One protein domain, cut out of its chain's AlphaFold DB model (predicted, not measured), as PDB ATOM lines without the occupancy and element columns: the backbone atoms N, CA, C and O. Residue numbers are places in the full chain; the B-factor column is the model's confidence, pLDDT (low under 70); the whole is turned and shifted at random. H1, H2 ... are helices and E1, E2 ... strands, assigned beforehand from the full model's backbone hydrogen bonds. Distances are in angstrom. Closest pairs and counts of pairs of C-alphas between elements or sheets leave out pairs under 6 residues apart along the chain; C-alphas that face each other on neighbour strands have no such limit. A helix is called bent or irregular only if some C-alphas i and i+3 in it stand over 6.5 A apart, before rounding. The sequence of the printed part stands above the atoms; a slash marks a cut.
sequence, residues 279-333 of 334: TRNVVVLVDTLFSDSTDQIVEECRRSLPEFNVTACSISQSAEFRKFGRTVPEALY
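AT A GLANCE: This is residues 279 to 333 of the 334 residues of the protein "2-(3-amino-3-carboxypropyl)histidine synthase subunit 2" of Steinernema glaseri (UniProt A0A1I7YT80). A small parallel sheet of two strands, E1 and E2, has one kinked helix, H1, packed on it, and a long tail without named elements, residues 313 to 333, runs on past the end of E2 and folds back. The printed part has 55 residues, under half of them in named elements, in the order E1, H1, E2; the class is mixed. It is compact, with a radius of gyration of the C-alphas of 11.4 A, and flat, spanning 31 by 25 by 13 A.

HOW THE PARTS SIT: E1, residues 281 to 286, and E2, residues 309 to 312, are parallel neighbours at 26 degrees; N 284 and O 311 are 2.8 A apart, within hydrogen-bond range. H1, residues 288 to 304, joins them by tight links as a strand-helix-strand unit, a helix between two parallel strands, with a right-handed crossover. The closest C-alphas of H1 and E2, Arg 302 and Val 310, are 5.9 A apart; those of H1 and E1, Thr 294 and Val 286, 6.5 A. In H1, 9 of 13 O i to N i+4 pairs are within hydrogen-bond range.

IN THESE COORDINATES: E1 begins at C-alpha 281 (-7.872, -17.444, -51.384) and is 16.4 A long. H1 is 22.7 A long, has a kink of 67 degrees near residue 295, and is irregular: C-alphas 289 and 292 are 7.9 A apart. E2, 10.2 A, ends at C-alpha 312 (-15.491, -10.236, -49.944).

THE WHOLE: The C-alphas farthest apart, Glu 307 and Ser 318, are 31.8 A apart. The printed part has no cut. Model pLDDT is under 70 at residues 279, 317 to 325 and 328 to 333.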
ATOM      1  N   THR A 279      -3.715 -22.556 -48.629       61.81
ATOM      2  CA  THR A 279      -4.798 -21.724 -49.159       61.81
ATOM      3  C   THR A 279      -4.275 -20.325 -49.497       61.81
ATOM      4  O   THR A 279      -3.808 -19.622 -48.598       61.81
ATOM      5  N   ARG A 280      -4.432 -19.861 -50.744       71.12
ATOM      6  CA  ARG A 280      -4.165 -18.456 -51.120       71.12
ATOM      7  C   ARG A 280      -5.418 -17.608 -51.343       71.12
ATOM      8  O   ARG A 280      -5.291 -16.401 -51.512       71.12
ATOM      9  N   ASN A 281      -6.616 -18.190 -51.293       72.19
ATOM     10  CA  ASN A 281      -7.872 -17.444 -51.384       72.19
ATOM     11  C   ASN A 281      -8.361 -17.033 -49.987       72.19
ATOM     12  O   ASN A 281      -8.538 -17.890 -49.119       72.19
ATOM     13  N   VAL A 282      -8.620 -15.738 -49.788       73.75
ATOM     14  CA  VAL A 282      -9.172 -15.181 -48.544       73.75
ATOM     15  C   VAL A 282     -10.546 -14.581 -48.819       73.75
ATOM     16  O   VAL A 282     -10.681 -13.722 -49.691       73.75
ATOM     17  N   VAL A 283     -11.562 -15.001 -48.060       73.88
ATOM     18  CA  VAL A 283     -12.917 -14.433 -48.132       73.88
ATOM     19  C   VAL A 283     -13.211 -13.622 -46.876       73.88
ATOM     20  O   VAL A 283     -13.245 -14.151 -45.764       73.88
ATOM     21  N   VAL A 284     -13.437 -12.324 -47.063       75.56
ATOM     22  CA  VAL A 284     -13.768 -11.380 -45.997       75.56
ATOM     23  C   VAL A 284     -15.283 -11.325 -45.797       75.56
ATOM     24  O   VAL A 284     -16.051 -11.045 -46.723       75.56
ATOM     25  N   LEU A 285     -15.705 -11.559 -44.557       73.62
ATOM     26  CA  LEU A 285     -17.054 -11.330 -44.060       73.62
ATOM     27  C   LEU A 285     -17.015 -10.199 -43.034       73.62
ATOM     28  O   LEU A 285     -16.298 -10.267 -42.036       73.62
ATOM     29  N   VAL A 286     -17.802  -9.164 -43.307       73.44
ATOM     30  CA  VAL A 286     -17.923  -7.958 -42.483       73.44
ATOM     31  C   VAL A 286     -19.296  -7.944 -41.814       73.44
ATOM     32  O   VAL A 286     -20.298  -8.248 -42.470       73.44
ATOM     33  N   ASP A 287     -19.328  -7.641 -40.519       76.88
ATOM     34  CA  ASP A 287     -20.520  -7.375 -39.699       76.88
ATOM     35  C   ASP A 287     -21.405  -6.261 -40.303       76.88
ATOM     36  O   ASP A 287     -20.917  -5.427 -41.071       76.88
ATOM     37  N   THR A 288     -22.704  -6.220 -39.985       77.88
ATOM     38  CA  THR A 288     -23.596  -5.159 -40.496       77.88
ATOM     39  C   THR A 288     -23.158  -3.779 -40.004       77.88
ATOM     40  O   THR A 288     -23.153  -2.834 -40.789       77.88
ATOM     41  N   LEU A 289     -22.653  -3.682 -38.770       81.62
ATOM     42  CA  LEU A 289     -22.163  -2.442 -38.151       81.62
ATOM     43  C   LEU A 289     -20.952  -1.805 -38.858       81.62
ATOM     44  O   LEU A 289     -20.647  -0.629 -38.643       81.62
ATOM     45  N   PHE A 290     -20.247  -2.584 -39.683       80.25
ATOM     46  CA  PHE A 290     -19.078  -2.159 -40.453       80.25
ATOM     47  C   PHE A 290     -19.327  -2.209 -41.973       80.25
ATOM     48  O   PHE A 290     -18.377  -2.056 -42.744       80.25
ATOM     49  N   SER A 291     -20.575  -2.401 -42.438       81.69
ATOM     50  CA  SER A 291     -20.876  -2.592 -43.869       81.69
ATOM     51  C   SER A 291     -20.371  -1.441 -44.743       81.69
ATOM     52  O   SER A 291     -19.778  -1.681 -45.795       81.69
ATOM     53  N   ASP A 292     -20.514  -0.205 -44.263       82.69
ATOM     54  CA  ASP A 292     -20.039   1.027 -44.910       82.69
ATOM     55  C   ASP A 292     -18.511   1.111 -45.060       82.69
ATOM     56  O   ASP A 292     -18.011   1.875 -45.883       82.69
ATOM     57  N   SER A 293     -17.762   0.331 -44.278       81.00
ATOM     58  CA  SER A 293     -16.300   0.254 -44.330       81.00
ATOM     59  C   SER A 293     -15.791  -0.985 -45.074       81.00
ATOM     60  O   SER A 293     -14.582  -1.208 -45.091       81.00
ATOM     61  N   THR A 294     -16.661  -1.783 -45.710       81.81
ATOM     62  CA  THR A 294     -16.270  -3.050 -46.367       81.81
ATOM     63  C   THR A 294     -15.150  -2.861 -47.394       81.81
ATOM     64  O   THR A 294     -14.170  -3.599 -47.356       81.81
ATOM     65  N   ASP A 295     -15.230  -1.856 -48.268       84.38
ATOM     66  CA  ASP A 295     -14.199  -1.633 -49.294       84.38
ATOM     67  C   ASP A 295     -12.850  -1.224 -48.680       84.38
ATOM     68  O   ASP A 295     -11.792  -1.675 -49.120       84.38
ATOM     69  N   GLN A 296     -12.883  -0.424 -47.609       82.88
ATOM     70  CA  GLN A 296     -11.695   0.009 -46.872       82.88
ATOM     71  C   GLN A 296     -11.036  -1.165 -46.131       82.88
ATOM     72  O   GLN A 296      -9.821  -1.332 -46.201       82.88
ATOM     73  N   ILE A 297     -11.849  -2.010 -45.486       80.81
ATOM     74  CA  ILE A 297     -11.443  -3.290 -44.888       80.81
ATOM     75  C   ILE A 297     -10.760  -4.181 -45.927       80.81
ATOM     76  O   ILE A 297      -9.711  -4.756 -45.658       80.81
ATOM     77  N   VAL A 298     -11.355  -4.325 -47.112       81.88
ATOM     78  CA  VAL A 298     -10.858  -5.238 -48.148       81.88
ATOM     79  C   VAL A 298      -9.527  -4.756 -48.717       81.88
ATOM     80  O   VAL A 298      -8.631  -5.574 -48.931       81.88
ATOM     81  N   GLU A 299      -9.361  -3.451 -48.910       85.38
ATOM     82  CA  GLU A 299      -8.094  -2.882 -49.373       85.38
ATOM     83  C   GLU A 299      -6.998  -2.952 -48.294       85.38
ATOM     84  O   GLU A 299      -5.843  -3.250 -48.596       85.38
ATOM     85  N   GLU A 300      -7.357  -2.784 -47.020       80.50
ATOM     86  CA  GLU A 300      -6.464  -3.026 -45.882       80.50
ATOM     87  C   GLU A 300      -6.034  -4.500 -45.794       80.50
ATOM     88  O   GLU A 300      -4.841  -4.788 -45.689       80.50
ATOM     89  N   CYS A 301      -6.970  -5.438 -45.969       78.94
ATOM     90  CA  CYS A 301      -6.674  -6.865 -46.078       78.94
ATOM     91  C   CYS A 301      -5.710  -7.168 -47.236       78.94
ATOM     92  O   CYS A 301      -4.713  -7.847 -47.013       78.94
ATOM     93  N   ARG A 302      -5.943  -6.647 -48.453       84.69
ATOM     94  CA  ARG A 302      -5.034  -6.828 -49.609       84.69
ATOM     95  C   ARG A 302      -3.631  -6.297 -49.332       84.69
ATOM     96  O   ARG A 302      -2.644  -6.951 -49.654       84.69
ATOM     97  N   ARG A 303      -3.545  -5.121 -48.714       84.56
ATOM     98  CA  ARG A 303      -2.291  -4.441 -48.372       84.56
ATOM     99  C   ARG A 303      -1.480  -5.194 -47.313       84.56
ATOM    100  O   ARG A 303      -0.257  -5.241 -47.421       84.56
ATOM    101  N   SER A 304      -2.143  -5.806 -46.333       78.75
ATOM    102  CA  SER A 304      -1.510  -6.701 -45.352       78.75
ATOM    103  C   SER A 304      -1.215  -8.105 -45.896       78.75
ATOM    104  O   SER A 304      -0.403  -8.817 -45.309       78.75
ATOM    105  N   LEU A 305      -1.861  -8.512 -46.994       77.88
ATOM    106  CA  LEU A 305      -1.825  -9.870 -47.549       77.88
ATOM    107  C   LEU A 305      -1.573  -9.873 -49.074       77.88
ATOM    108  O   LEU A 305      -2.351 -10.477 -49.814       77.88
ATOM    109  N   PRO A 306      -0.484  -9.257 -49.580       81.38
ATOM    110  CA  PRO A 306      -0.226  -9.141 -51.024       81.38
ATOM    111  C   PRO A 306      -0.016 -10.498 -51.727       81.38
ATOM    112  O   PRO A 306      -0.104 -10.594 -52.946       81.38
ATOM    113  N   GLU A 307       0.255 -11.544 -50.945       79.44
ATOM    114  CA  GLU A 307       0.425 -12.942 -51.356       79.44
ATOM    115  C   GLU A 307      -0.905 -13.729 -51.453       79.44
ATOM    116  O   GLU A 307      -0.890 -14.926 -51.760       79.44
ATOM    117  N   PHE A 308      -2.052 -13.093 -51.172       76.94
ATOM    118  CA  PHE A 308      -3.372 -13.729 -51.114       76.94
ATOM    119  C   PHE A 308      -4.401 -13.038 -52.023       76.94
ATOM    120  O   PHE A 308      -4.474 -11.815 -52.133       76.94
ATOM    121  N   ASN A 309      -5.272 -13.842 -52.625       78.88
ATOM    122  CA  ASN A 309      -6.438 -13.401 -53.379       78.88
ATOM    123  C   ASN A 309      -7.581 -13.028 -52.413       78.88
ATOM    124  O   ASN A 309      -8.372 -13.885 -52.010       78.88
ATOM    125  N   VAL A 310      -7.638 -11.757 -52.005       79.44
ATOM    126  CA  VAL A 310      -8.643 -11.233 -51.064       79.44
ATOM    127  C   VAL A 310      -9.920 -10.798 -51.795       79.44
ATOM    128  O   VAL A 310      -9.938  -9.804 -52.528       79.44
ATOM    129  N   THR A 311     -11.011 -11.511 -51.512       77.62
ATOM    130  CA  THR A 311     -12.373 -11.244 -52.008       77.62
ATOM    131  C   THR A 311     -13.332 -11.044 -50.822       77.62
ATOM    132  O   THR A 311     -13.004 -11.429 -49.703       77.62
ATOM    133  N   ALA A 312     -14.519 -10.461 -51.021       79.62
ATOM    134  CA  ALA A 312     -15.491 -10.236 -49.944       79.62
ATOM    135  C   ALA A 312     -16.935 -10.545 -50.353       79.62
ATOM    136  O   ALA A 312     -17.308 -10.364 -51.510       79.62
ATOM    137  N   CYS A 313     -17.749 -10.948 -49.374       76.31
ATOM    138  CA  CYS A 313     -19.200 -11.086 -49.529       76.31
ATOM    139  C   CYS A 313     -19.902  -9.902 -48.842       76.31
ATOM    140  O   CYS A 313     -20.371  -9.999 -47.697       76.31
ATOM    141  N   SER A 314     -19.897  -8.759 -49.532       75.69
ATOM    142  CA  SER A 314     -20.469  -7.491 -49.072       75.69
ATOM    143  C   SER A 314     -21.981  -7.593 -48.858       75.69
ATOM    144  O   SER A 314     -22.682  -8.296 -49.585       75.69
ATOM    145  N   ILE A 315     -22.509  -6.877 -47.868       76.06
ATOM    146  CA  ILE A 315     -23.958  -6.798 -47.627       76.06
ATOM    147  C   ILE A 315     -24.561  -5.829 -48.650       76.06
ATOM    148  O   ILE A 315     -24.047  -4.726 -48.820       76.06
ATOM    149  N   SER A 316     -25.631  -6.227 -49.346       71.31
ATOM    150  CA  SER A 316     -26.235  -5.410 -50.406       71.31
ATOM    151  C   SER A 316     -27.757  -5.363 -50.330       71.31
ATOM    152  O   SER A 316     -28.458  -6.372 -50.449       71.31
ATOM    153  N   GLN A 317     -28.281  -4.144 -50.209       68.62
ATOM    154  CA  GLN A 317     -29.718  -3.877 -50.227       68.62
ATOM    155  C   GLN A 317     -30.309  -3.985 -51.654       68.62
ATOM    156  O   GLN A 317     -31.510  -4.207 -51.780       68.62
ATOM    157  N   SER A 318     -29.483  -3.900 -52.711       61.34
ATOM    158  CA  SER A 318     -29.913  -3.705 -54.110       61.34
ATOM    159  C   SER A 318     -29.466  -4.769 -55.127       61.34
ATOM    160  O   SER A 318     -29.856  -4.679 -56.288       61.34
ATOM    161  N   ALA A 319     -28.648  -5.755 -54.748       57.88
ATOM    162  CA  ALA A 319     -28.203  -6.799 -55.679       57.88
ATOM    163  C   ALA A 319     -29.297  -7.847 -55.957       57.88
ATOM    164  O   ALA A 319     -29.917  -8.349 -55.021       57.88
ATOM    165  N   GLU A 320     -29.470  -8.230 -57.228       54.12
ATOM    166  CA  GLU A 320     -30.451  -9.243 -57.662       54.12
ATOM    167  C   GLU A 320     -30.123 -10.657 -57.148       54.12
ATOM    168  O   GLU A 320     -31.023 -11.434 -56.840       54.12
ATOM    169  N   PHE A 321     -28.834 -10.987 -57.008       60.72
ATOM    170  CA  PHE A 321     -28.368 -12.293 -56.535       60.72
ATOM    171  C   PHE A 321     -27.690 -12.164 -55.167       60.72
ATOM    172  O   PHE A 321     -26.621 -11.559 -55.035       60.72
ATOM    173  N   ARG A 322     -28.327 -12.734 -54.137       66.06
ATOM    174  CA  ARG A 322     -27.881 -12.671 -52.735       66.06
ATOM    175  C   ARG A 322     -28.011 -14.029 -52.042       66.06
ATOM    176  O   ARG A 322     -28.999 -14.731 -52.235       66.06
ATOM    177  N   LYS A 323     -27.064 -14.363 -51.159       60.72
ATOM    178  CA  LYS A 323     -27.230 -15.405 -50.125       60.72
ATOM    179  C   LYS A 323     -27.232 -14.701 -48.760       60.72
ATOM    180  O   LYS A 323     -26.234 -14.082 -48.406       60.72
ATOM    181  N   PHE A 324     -28.339 -14.771 -48.010       63.44
ATOM    182  CA  PHE A 324     -28.506 -14.113 -46.694       63.44
ATOM    183  C   PHE A 324     -28.078 -12.628 -46.695       63.44
ATOM    184  O   PHE A 324     -27.198 -12.214 -45.945       63.44
ATOM    185  N   GLY A 325     -28.641 -11.842 -47.619       64.75
ATOM    186  CA  GLY A 325     -28.363 -10.407 -47.758       64.75
ATOM    187  C   GLY A 325     -26.987 -10.020 -48.310       64.75
ATOM    188  O   GLY A 325     -26.758  -8.843 -48.590       64.75
ATOM    189  N   ARG A 326     -26.078 -10.981 -48.512       70.00
ATOM    190  CA  ARG A 326     -24.742 -10.739 -49.072       70.00
ATOM    191  C   ARG A 326     -24.699 -11.038 -50.562       70.00
ATOM    192  O   ARG A 326     -25.237 -12.058 -51.000       70.00
ATOM    193  N   THR A 327     -24.005 -10.197 -51.326       72.06
ATOM    194  CA  THR A 327     -23.496 -10.609 -52.637       72.06
ATOM    195  C   THR A 327     -22.465 -11.713 -52.435       72.06
ATOM    196  O   THR A 327     -21.681 -11.685 -51.486       72.06
ATOM    197  N   VAL A 328     -22.470 -12.702 -53.324       69.75
ATOM    198  CA  VAL A 328     -21.450 -13.751 -53.363       69.75
ATOM    199  C   VAL A 328     -20.669 -13.576 -54.670       69.75
ATOM    200  O   VAL A 328     -21.288 -13.545 -55.733       69.75
ATOM    201  N   PRO A 329     -19.338 -13.390 -54.617       68.75
ATOM    202  CA  PRO A 329     -18.494 -13.304 -55.807       68.75
ATOM    203  C   PRO A 329     -18.610 -14.547 -56.694       68.75
ATOM    204  O   PRO A 329     -18.666 -15.664 -56.184       68.75
ATOM    205  N   GLU A 330     -18.554 -14.370 -58.018       65.06
ATOM    206  CA  GLU A 330     -18.711 -15.484 -58.972       65.06
ATOM    207  C   GLU A 330     -17.658 -16.590 -58.811       65.06
ATOM    208  O   GLU A 330     -17.946 -17.762 -59.039       65.06
ATOM    209  N   ALA A 331     -16.471 -16.238 -58.310       60.41
ATOM    210  CA  ALA A 331     -15.403 -17.176 -57.965       60.41
ATOM    211  C   ALA A 331     -15.755 -18.177 -56.835       60.41
ATOM    212  O   ALA A 331     -14.937 -19.040 -56.532       60.41
ATOM    213  N   LEU A 332     -16.937 -18.065 -56.207       58.06
ATOM    214  CA  LEU A 332     -17.410 -18.919 -55.107       58.06
ATOM    215  C   LEU A 332     -18.703 -19.712 -55.437       58.06
ATOM    216  O   LEU A 332     -19.372 -20.159 -54.502       58.06
ATOM    217  N   TYR A 333     -19.126 -19.833 -56.710       54.81
ATOM    218  CA  TYR A 333     -20.512 -20.252 -57.024       54.81
ATOM    219  C   TYR A 333     -20.834 -21.723 -57.338       54.81
ATOM    220  O   TYR A 333     -21.961 -22.103 -57.012       54.81
TER     221      TYR A 333